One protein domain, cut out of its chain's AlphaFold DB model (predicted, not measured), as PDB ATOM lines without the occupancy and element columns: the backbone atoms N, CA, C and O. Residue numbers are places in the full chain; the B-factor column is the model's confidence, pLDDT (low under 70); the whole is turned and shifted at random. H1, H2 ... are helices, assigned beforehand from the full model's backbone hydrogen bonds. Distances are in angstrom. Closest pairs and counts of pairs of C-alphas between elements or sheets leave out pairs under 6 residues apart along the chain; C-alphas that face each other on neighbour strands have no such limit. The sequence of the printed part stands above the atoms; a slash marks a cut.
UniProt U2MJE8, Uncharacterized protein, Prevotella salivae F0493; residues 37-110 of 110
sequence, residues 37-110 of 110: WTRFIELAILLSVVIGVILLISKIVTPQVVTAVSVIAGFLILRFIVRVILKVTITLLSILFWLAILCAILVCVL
ATOM      1  N   TRP A  37      82.154  29.034 122.508       56.62
ATOM      2  CA  TRP A  37      83.304  29.585 121.784       56.62
ATOM      3  C   TRP A  37      83.544  31.060 122.116       56.62
ATOM      4  O   TRP A  37      84.663  31.442 122.445       56.62
ATOM      5  N   THR A  38      82.485  31.868 122.157       72.94
ATOM      6  CA  THR A  38      82.586  33.294 122.496       72.94
ATOM      7  C   THR A  38      83.070  33.503 123.930       72.94
ATOM      8  O   THR A  38      83.966  34.304 124.161       72.94
ATOM      9  N   ARG A  39      82.564  32.712 124.886       71.38
ATOM     10  CA  ARG A  39      82.996  32.764 126.296       71.38
ATOM     11  C   ARG A  39      84.450  32.331 126.486       71.38
ATOM     12  O   ARG A  39      85.122  32.809 127.394       71.38
ATOM     13  N   PHE A  40      84.938  31.412 125.654       74.50
ATOM     14  CA  PHE A  40      86.345  31.011 125.653       74.50
ATOM     15  C   PHE A  40      87.258  32.095 125.091       74.50
ATOM     16  O   PHE A  40      88.311  32.345 125.671       74.50
ATOM     17  N   ILE A  41      86.851  32.737 123.996       74.81
ATOM     18  CA  ILE A  41      87.592  33.852 123.401       74.81
ATOM     19  C   ILE A  41      87.644  35.023 124.382       74.81
ATOM     20  O   ILE A  41      88.710  35.579 124.602       74.81
ATOM     21  N   GLU A  42      86.530  35.334 125.041       78.06
ATOM     22  CA  GLU A  42      86.459  36.366 126.077       78.06
ATOM     23  C   GLU A  42      87.437  36.080 127.228       78.06
ATOM     24  O   GLU A  42      88.235  36.942 127.580       78.06
ATOM     25  N   LEU A  43      87.469  34.844 127.743       76.25
ATOM     26  CA  LEU A  43      88.440  34.412 128.757       76.25
ATOM     27  C   LEU A  43      89.899  34.488 128.271       76.25
ATOM     28  O   LEU A  43      90.777  34.891 129.032       76.25
ATOM     29  N   ALA A  44      90.166  34.102 127.021       77.56
ATOM     30  CA  ALA A  44      91.505  34.142 126.435       77.56
ATOM     31  C   ALA A  44      92.005  35.581 126.241       77.56
ATOM     32  O   ALA A  44      93.160  35.876 126.551       77.56
ATOM     33  N   ILE A  45      91.127  36.485 125.795       81.12
ATOM     34  CA  ILE A  45      91.413  37.919 125.685       81.12
ATOM     35  C   ILE A  45      91.701  38.496 127.074       81.12
ATOM     36  O   ILE A  45      92.701  39.189 127.248       81.12
ATOM     37  N   LEU A  46      90.884  38.157 128.078       80.69
ATOM     38  CA  LEU A  46      91.074  38.619 129.456       80.69
ATOM     39  C   LEU A  46      92.441  38.186 130.011       80.69
ATOM     40  O   LEU A  46      93.146  39.002 130.601       80.69
ATOM     41  N   LEU A  47      92.876  36.944 129.757       79.31
ATOM     42  CA  LEU A  47      94.225  36.515 130.145       79.31
ATOM     43  C   LEU A  47      95.336  37.198 129.368       79.31
ATOM     44  O   LEU A  47      96.354  37.547 129.962       79.31
ATOM     45  N   SER A  48      95.166  37.369 128.059       79.44
ATOM     46  CA  SER A  48      96.158  38.046 127.228       79.44
ATOM     47  C   SER A  48      96.413  39.466 127.731       79.44
ATOM     48  O   SER A  48      97.570  39.862 127.877       79.44
ATOM     49  N   VAL A  49      95.351  40.190 128.094       81.50
ATOM     50  CA  VAL A  49      95.448  41.525 128.697       81.50
ATOM     51  C   VAL A  49      96.209  41.477 130.021       81.50
ATOM     52  O   VAL A  49      97.134  42.263 130.213       81.50
ATOM     53  N   VAL A  50      95.886  40.536 130.913       78.62
ATOM     54  CA  VAL A  50      96.583  40.386 132.203       78.62
ATOM     55  C   VAL A  50      98.081  40.127 132.002       78.62
ATOM     56  O   VAL A  50      98.906  40.788 132.628       78.62
ATOM     57  N   ILE A  51      98.449  39.222 131.091       78.69
ATOM     58  CA  ILE A  51      99.851  38.904 130.778       78.69
ATOM     59  C   ILE A  51     100.570  40.121 130.179       78.69
ATOM     60  O   ILE A  51     101.691  40.433 130.584       78.69
ATOM     61  N   GLY A  52      99.920  40.840 129.260       81.94
ATOM     62  CA  GLY A  52     100.464  42.058 128.658       81.94
ATOM     63  C   GLY A  52     100.737  43.153 129.690       81.94
ATOM     64  O   GLY A  52     101.797  43.776 129.659       81.94
ATOM     65  N   VAL A  53      99.830  43.334 130.656       77.88
ATOM     66  CA  VAL A  53     100.003  44.288 131.762       77.88
ATOM     67  C   VAL A  53     101.170  43.885 132.668       77.88
ATOM     68  O   VAL A  53     101.999  44.732 132.992       77.88
ATOM     69  N   ILE A  54     101.299  42.604 133.032       75.94
ATOM     70  CA  ILE A  54     102.414  42.116 133.866       75.94
ATOM     71  C   ILE A  54     103.763  42.352 133.177       75.94
ATOM     72  O   ILE A  54     104.706  42.829 133.814       75.94
ATOM     73  N   LEU A  55     103.859  42.055 131.877       75.38
ATOM     74  CA  LEU A  55     105.075  42.296 131.096       75.38
ATOM     75  C   LEU A  55     105.406  43.787 131.000       75.38
ATOM     76  O   LEU A  55     106.573  44.164 131.113       75.38
ATOM     77  N   LEU A  56     104.393  44.640 130.838       75.31
ATOM     78  CA  LEU A  56     104.586  46.082 130.765       75.31
ATOM     79  C   LEU A  56     105.091  46.642 132.102       75.31
ATOM     80  O   LEU A  56     106.071  47.380 132.111       75.31
ATOM     81  N   ILE A  57     104.493  46.226 133.225       72.25
ATOM     82  CA  ILE A  57     104.890  46.632 134.586       72.25
ATOM     83  C   ILE A  57     106.287  46.107 134.945       72.25
ATOM     84  O   ILE A  57     107.080  46.828 135.551       72.25
ATOM     85  N   SER A  58     106.640  44.892 134.516       63.81
ATOM     86  CA  SER A  58     107.977  44.315 134.749       63.81
ATOM     87  C   SER A  58     109.102  45.126 134.098       63.81
ATOM     88  O   SER A  58     110.255  45.014 134.502       63.81
ATOM     89  N   LYS A  59     108.779  45.959 133.101       68.75
ATOM     90  CA  LYS A  59     109.753  46.786 132.381       68.75
ATOM     91  C   LYS A  59     110.036  48.134 133.051       68.75
ATOM     92  O   LYS A  59     111.000  48.789 132.675       68.75
ATOM     93  N   ILE A  60     109.193  48.557 133.994       68.81
ATOM     94  CA  ILE A  60     109.251  49.884 134.637       68.81
ATOM     95  C   ILE A  60     109.407  49.819 136.157       68.81
ATOM     96  O   ILE A  60     109.823  50.814 136.747       68.81
ATOM     97  N   VAL A  61     109.086  48.694 136.803       59.41
ATOM     98  CA  VAL A  61     109.021  48.637 138.268       59.41
ATOM     99  C   VAL A  61     110.125  47.777 138.885       59.41
ATOM    100  O   VAL A  61     110.496  46.720 138.386       59.41
ATOM    101  N   THR A  62     110.622  48.259 140.021       75.88
ATOM    102  CA  THR A  62     111.527  47.599 140.964       75.88
ATOM    103  C   THR A  62     111.114  46.152 141.309       75.88
ATOM    104  O   THR A  62     109.925  45.820 141.359       75.88
ATOM    105  N   PRO A  63     112.085  45.274 141.637       70.19
ATOM    106  CA  PRO A  63     111.882  43.822 141.779       70.19
ATOM    107  C   PRO A  63     110.885  43.405 142.877       70.19
ATOM    108  O   PRO A  63     110.319  42.310 142.826       70.19
ATOM    109  N   GLN A  64     110.615  44.276 143.854       69.81
ATOM    110  CA  GLN A  64     109.635  44.011 144.913       69.81
ATOM    111  C   GLN A  64     108.196  43.945 144.385       69.81
ATOM    112  O   GLN A  64     107.442  43.049 144.763       69.81
ATOM    113  N   VAL A  65     107.819  44.837 143.467       75.31
ATOM    114  CA  VAL A  65     106.460  44.842 142.905       75.31
ATOM    115  C   VAL A  65     106.289  43.697 141.915       75.31
ATOM    116  O   VAL A  65     105.238  43.066 141.894       75.31
ATOM    117  N   VAL A  66     107.341  43.357 141.163       72.81
ATOM    118  CA  VAL A  66     107.339  42.200 140.253       72.81
ATOM    119  C   VAL A  66     107.045  40.912 141.018       72.81
ATOM    120  O   VAL A  66     106.234  40.103 140.575       72.81
ATOM    121  N   THR A  67     107.631  40.748 142.204       79.12
ATOM    122  CA  THR A  67     107.386  39.574 143.049       79.12
ATOM    123  C   THR A  67     105.935  39.515 143.534       79.12
ATOM    124  O   THR A  67     105.281  38.485 143.377       79.12
ATOM    125  N   ALA A  68     105.392  40.618 144.058       80.50
ATOM    126  CA  ALA A  68     104.004  40.658 144.532       80.50
ATOM    127  C   ALA A  68     102.993  40.405 143.398       80.50
ATOM    128  O   ALA A  68     102.064  39.606 143.545       80.50
ATOM    129  N   VAL A  69     103.211  41.029 142.238       78.81
ATOM    130  CA  VAL A  69     102.387  40.834 141.038       78.81
ATOM    131  C   VAL A  69     102.505  39.401 140.522       78.81
ATOM    132  O   VAL A  69     101.493  38.816 140.147       78.81
ATOM    133  N   SER A  70     103.699  38.803 140.557       78.00
ATOM    134  CA  SER A  70     103.938  37.419 140.134       78.00
ATOM    135  C   SER A  70     103.179  36.403 140.988       78.00
ATOM    136  O   SER A  70     102.595  35.471 140.443       78.00
ATOM    137  N   VAL A  71     103.096  36.595 142.308       84.19
ATOM    138  CA  VAL A  71     102.331  35.691 143.189       84.19
ATOM    139  C   VAL A  71     100.835  35.737 142.861       84.19
ATOM    140  O   VAL A  71     100.189  34.695 142.719       84.19
ATOM    141  N   ILE A  72     100.286  36.940 142.677       81.69
ATOM    142  CA  ILE A  72      98.870  37.142 142.331       81.69
ATOM    143  C   ILE A  72      98.578  36.595 140.928       81.69
ATOM    144  O   ILE A  72      97.603  35.865 140.722       81.69
ATOM    145  N   ALA A  73      99.448  36.902 139.967       78.94
ATOM    146  CA  ALA A  73      99.364  36.398 138.605       78.94
ATOM    147  C   ALA A  73      99.465  34.872 138.566       78.94
ATOM    148  O   ALA A  73      98.656  34.230 137.906       78.94
ATOM    149  N   GLY A  74     100.399  34.283 139.312       83.06
ATOM    150  CA  GLY A  74     100.592  32.842 139.418       83.06
ATOM    151  C   GLY A  74      99.342  32.136 139.934       83.06
ATOM    152  O   GLY A  74      98.930  31.130 139.360       83.06
ATOM    153  N   PHE A  75      98.668  32.698 140.938       82.19
ATOM    154  CA  PHE A  75      97.399  32.155 141.430       82.19
ATOM    155  C   PHE A  75      96.276  32.222 140.378       82.19
ATOM    156  O   PHE A  75      95.534  31.252 140.187       82.19
ATOM    157  N   LEU A  76      96.168  33.340 139.650       81.38
ATOM    158  CA  LEU A  76      95.202  33.498 138.556       81.38
ATOM    159  C   LEU A  76      95.484  32.529 137.399       81.38
ATOM    160  O   LEU A  76      94.565  31.869 136.909       81.38
ATOM    161  N   ILE A  77      96.751  32.407 137.002       80.25
ATOM    162  CA  ILE A  77      97.228  31.516 135.940       80.25
ATOM    163  C   ILE A  77      96.987  30.058 136.323       80.25
ATOM    164  O   ILE A  77      96.455  29.305 135.511       80.25
ATOM    165  N   LEU A  78      97.287  29.663 137.562       82.56
ATOM    166  CA  LEU A  78      97.059  28.304 138.052       82.56
ATOM    167  C   LEU A  78      95.574  27.932 137.984       82.56
ATOM    168  O   LEU A  78      95.207  26.899 137.417       82.56
ATOM    169  N   ARG A  79      94.697  28.803 138.497       81.62
ATOM    170  CA  ARG A  79      93.244  28.579 138.455       81.62
ATOM    171  C   ARG A  79      92.715  28.534 137.022       81.62
ATOM    172  O   ARG A  79      91.802  27.756 136.728       81.62
ATOM    173  N   PHE A  80      93.276  29.349 136.134       78.94
ATOM    174  CA  PHE A  80      92.909  29.350 134.728       78.94
ATOM    175  C   PHE A  80      93.351  28.070 134.018       78.94
ATOM    176  O   PHE A  80      92.526  27.432 133.366       78.94
ATOM    177  N   ILE A  81      94.604  27.654 134.196       79.75
ATOM    178  CA  ILE A  81      95.174  26.439 133.604       79.75
ATOM    179  C   ILE A  81      94.340  25.216 133.970       79.75
ATOM    180  O   ILE A  81      93.952  24.464 133.079       79.75
ATOM    181  N   VAL A  82      93.978  25.047 135.244       85.44
ATOM    182  CA  VAL A  82      93.152  23.909 135.684       85.44
ATOM    183  C   VAL A  82      91.796  23.900 134.969       85.44
ATOM    184  O   VAL A  82      91.357  22.866 134.463       85.44
ATOM    185  N   ARG A  83      91.138  25.062 134.870       83.50
ATOM    186  CA  ARG A  83      89.855  25.210 134.163       83.50
ATOM    187  C   ARG A  83      89.994  24.962 132.658       83.50
ATOM    188  O   ARG A  83      89.108  24.334 132.076       83.50
ATOM    189  N   VAL A  84      91.069  25.442 132.033       80.75
ATOM    190  CA  VAL A  84      91.348  25.247 130.605       80.75
ATOM    191  C   VAL A  84      91.613  23.786 130.311       80.75
ATOM    192  O   VAL A  84      90.917  23.236 129.467       80.75
ATOM    193  N   ILE A  85      92.549  23.150 131.018       86.25
ATOM    194  CA  ILE A  85      92.907  21.746 130.789       86.25
ATOM    195  C   ILE A  85      91.671  20.869 130.945       86.25
ATOM    196  O   ILE A  85      91.364  20.110 130.036       86.25
ATOM    197  N   LEU A  86      90.896  21.024 132.023       87.00
ATOM    198  CA  LEU A  86      89.690  20.219 132.221       87.00
ATOM    199  C   LEU A  86      88.705  20.360 131.047       87.00
ATOM    200  O   LEU A  86      88.155  19.374 130.559       87.00
ATOM    201  N   LYS A  87      88.507  21.586 130.553       79.81
ATOM    202  CA  LYS A  87      87.559  21.866 129.470       79.81
ATOM    203  C   LYS A  87      88.092  21.437 128.096       79.81
ATOM    204  O   LYS A  87      87.315  20.955 127.269       79.81
ATOM    205  N   VAL A  88      89.398  21.565 127.867       83.00
ATOM    206  CA  VAL A  88      90.094  21.058 126.676       83.00
ATOM    207  C   VAL A  88      90.032  19.539 126.656       83.00
ATOM    208  O   VAL A  88      89.610  18.995 125.647       83.00
ATOM    209  N   THR A  89      90.335  18.858 127.759       89.56
ATOM    210  CA  THR A  89      90.288  17.393 127.861       89.56
ATOM    211  C   THR A  89      88.891  16.850 127.583       89.56
ATOM    212  O   THR A  89      88.755  15.944 126.768       89.56
ATOM    213  N   ILE A  90      87.838  17.432 128.169       87.12
ATOM    214  CA  ILE A  90      86.444  17.038 127.876       87.12
ATOM    215  C   ILE A  90      86.135  17.211 126.380       87.12
ATOM    216  O   ILE A  90      85.546  16.333 125.749       87.12
ATOM    217  N   THR A  91      86.550  18.341 125.797       84.81
ATOM    218  CA  THR A  91      86.314  18.636 124.375       84.81
ATOM    219  C   THR A  91      87.094  17.682 123.467       84.81
ATOM    220  O   THR A  91      86.543  17.187 122.485       84.81
ATOM    221  N   LEU A  92      88.356  17.404 123.799       88.75
ATOM    222  CA  LEU A  92      89.249  16.520 123.059       88.75
ATOM    223  C   LEU A  92      88.745  15.080 123.112       88.75
ATOM    224  O   LEU A  92      88.654  14.437 122.074       88.75
ATOM    225  N   LEU A  93      88.347  14.605 124.295       90.06
ATOM    226  CA  LEU A  93      87.796  13.267 124.483       90.06
ATOM    227  C   LEU A  93      86.493  13.089 123.696       90.06
ATOM    228  O   LEU A  93      86.308  12.072 123.034       90.06
ATOM    229  N   SER A  94      85.621  14.103 123.696       88.38
ATOM    230  CA  SER A  94      84.391  14.094 122.894       88.38
ATOM    231  C   SER A  94      84.674  14.065 121.387       88.38
ATOM    232  O   SER A  94      84.016  13.321 120.661       88.38
ATOM    233  N   ILE A  95      85.668  14.825 120.913       87.25
ATOM    234  CA  ILE A  95      86.108  14.803 119.509       87.25
ATOM    235  C   ILE A  95      86.708  13.450 119.130       87.25
ATOM    236  O   ILE A  95      86.369  12.920 118.075       87.25
ATOM    237  N   LEU A  96      87.554  12.883 119.989       91.38
ATOM    238  CA  LEU A  96      88.195  11.592 119.763       91.38
ATOM    239  C   LEU A  96      87.146  10.478 119.665       91.38
ATOM    240  O   LEU A  96      87.196   9.652 118.760       91.38
ATOM    241  N   PHE A  97      86.159  10.502 120.561       89.81
ATOM    242  CA  PHE A  97      85.063   9.541 120.572       89.81
ATOM    243  C   PHE A  97      84.185   9.643 119.320       89.81
ATOM    244  O   PHE A  97      83.876   8.631 118.693       89.81
ATOM    245  N   TRP A  98      83.827  10.863 118.906       90.12
ATOM    246  CA  TRP A  98      83.067  11.074 117.672       90.12
ATOM    247  C   TRP A  98      83.835  10.590 116.438       90.12
ATOM    248  O   TRP A  98      83.262   9.944 115.561       90.12
ATOM    249  N   LEU A  99      85.138  10.876 116.383       92.62
ATOM    250  CA  LEU A  99      86.014  10.429 115.306       92.62
ATOM    251  C   LEU A  99      86.113   8.899 115.259       92.62
ATOM    252  O   LEU A  99      86.034   8.324 114.179       92.62
ATOM    253  N   ALA A 100      86.223   8.239 116.414       94.25
ATOM    254  CA  ALA A 100      86.262   6.782 116.503       94.25
ATOM    255  C   ALA A 100      84.972   6.134 115.973       94.25
ATOM    256  O   ALA A 100      85.043   5.194 115.186       94.25
ATOM    257  N   ILE A 101      83.801   6.668 116.343       93.50
ATOM    258  CA  ILE A 101      82.509   6.194 115.820       93.50
ATOM    259  C   ILE A 101      82.438   6.377 114.302       93.50
ATOM    260  O   ILE A 101      82.034   5.462 113.590       93.50
ATOM    261  N   LEU A 102      82.843   7.545 113.800       93.44
ATOM    262  CA  LEU A 102      82.834   7.822 112.367       93.44
ATOM    263  C   LEU A 102      83.766   6.870 111.605       93.44
ATOM    264  O   LEU A 102      83.367   6.337 110.572       93.44
ATOM    265  N   CYS A 103      84.965   6.617 112.135       92.62
ATOM    266  CA  CYS A 103      85.887   5.625 111.584       92.62
ATOM    267  C   CYS A 103      85.267   4.225 111.563       92.62
ATOM    268  O   CYS A 103      85.371   3.548 110.547       92.62
ATOM    269  N   ALA A 104      84.601   3.796 112.639       95.00
ATOM    270  CA  ALA A 104      83.956   2.485 112.689       95.00
ATOM    271  C   ALA A 104      82.865   2.343 111.615       95.00
ATOM    272  O   ALA A 104      82.854   1.355 110.887       95.00
ATOM    273  N   ILE A 105      82.001   3.352 111.457       95.94
ATOM    274  CA  ILE A 105      80.959   3.352 110.417       95.94
ATOM    275  C   ILE A 105      81.585   3.303 109.019       95.94
ATOM    276  O   ILE A 105      81.118   2.552 108.168       95.94
ATOM    277  N   LEU A 106      82.645   4.081 108.781       93.00
ATOM    278  CA  LEU A 106      83.315   4.137 107.483       93.00
ATOM    279  C   LEU A 106      83.963   2.796 107.111       93.00
ATOM    280  O   LEU A 106      83.837   2.367 105.972       93.00
ATOM    281  N   VAL A 107      84.601   2.127 108.076       94.69
ATOM    282  CA  VAL A 107      85.171   0.782 107.894       94.69
ATOM    283  C   VAL A 107      84.080  -0.273 107.700       94.69
ATOM    284  O   VAL A 107      84.302  -1.226 106.976       94.69
ATOM    285  N   CYS A 108      82.900  -0.124 108.309       91.75
ATOM    286  CA  CYS A 108      81.791  -1.059 108.094       91.75
ATOM    287  C   CYS A 108      81.132  -0.946 106.709       91.75
ATOM    288  O   CYS A 108      80.469  -1.891 106.288       91.75
ATOM    289  N   VAL A 109      81.227   0.210 106.045       93.38
ATOM    290  CA  VAL A 109      80.620   0.454 104.721       93.38
ATOM    291  C   VAL A 109      81.589   0.148 103.575       93.38
ATOM    292  O   VAL A 109      81.136  -0.103 102.458       93.38
ATOM    293  N   LEU A 110      82.896   0.197 103.843       89.38
ATOM    294  CA  LEU A 110      83.963  -0.108 102.892       89.38
ATOM    295  C   LEU A 110      84.214  -1.618 102.795       89.38
ATOM    296  O   LEU A 110      84.361  -2.096 101.649       89.38
TER     297      LEU A 110
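Overview. This is residues 37 to 110 of the 110 residues of an uncharacterized protein of Prevotella salivae F0493 (UniProt U2MJE8). A long, uneven helical hairpin: the shorter helix H1 leads through a tight turn into the much longer H2, which folds back beside it and runs on well past it. The two helices meet near the turn and splay apart from there, and residues 88 to 110 stick out alone as a long arm. The printed part has 74 residues with two named helices, H1 then H2, no named strand, and is all helix. It is extended, with a radius of gyration of the C-alphas of 20.0 A, and spans 67 by 18 by 18 A.

Along the chain. H1, residues 37 to 58, begins at C-alpha 37 (83.304, 29.585, 121.784) and is 31.5 A long. H2, residues 63 to 109, is 65.0 A long, has a kink of 26 degrees near residue 72 and ends at C-alpha 109 (80.620, 0.454, 104.721).

Arrangement. H1 and H2 form a helical hairpin, opposite ways at a shallow tilt of 30 degrees. Residues 54 to 58 of H1 touch residues 66 to 70 of H2; the closest C-alphas, of Ser 58 and Val 66, are 5.9 A apart. In H1 and H2 every O i to N i+4 pair is within hydrogen-bond range.

Size, cuts and confidence. The C-alphas farthest apart, of Thr 62 and Val 109, are 67.0 A apart. The printed part has no cut, and its one link is tight. Confidence is under 70 at residues 37, 58 to 61 and 64.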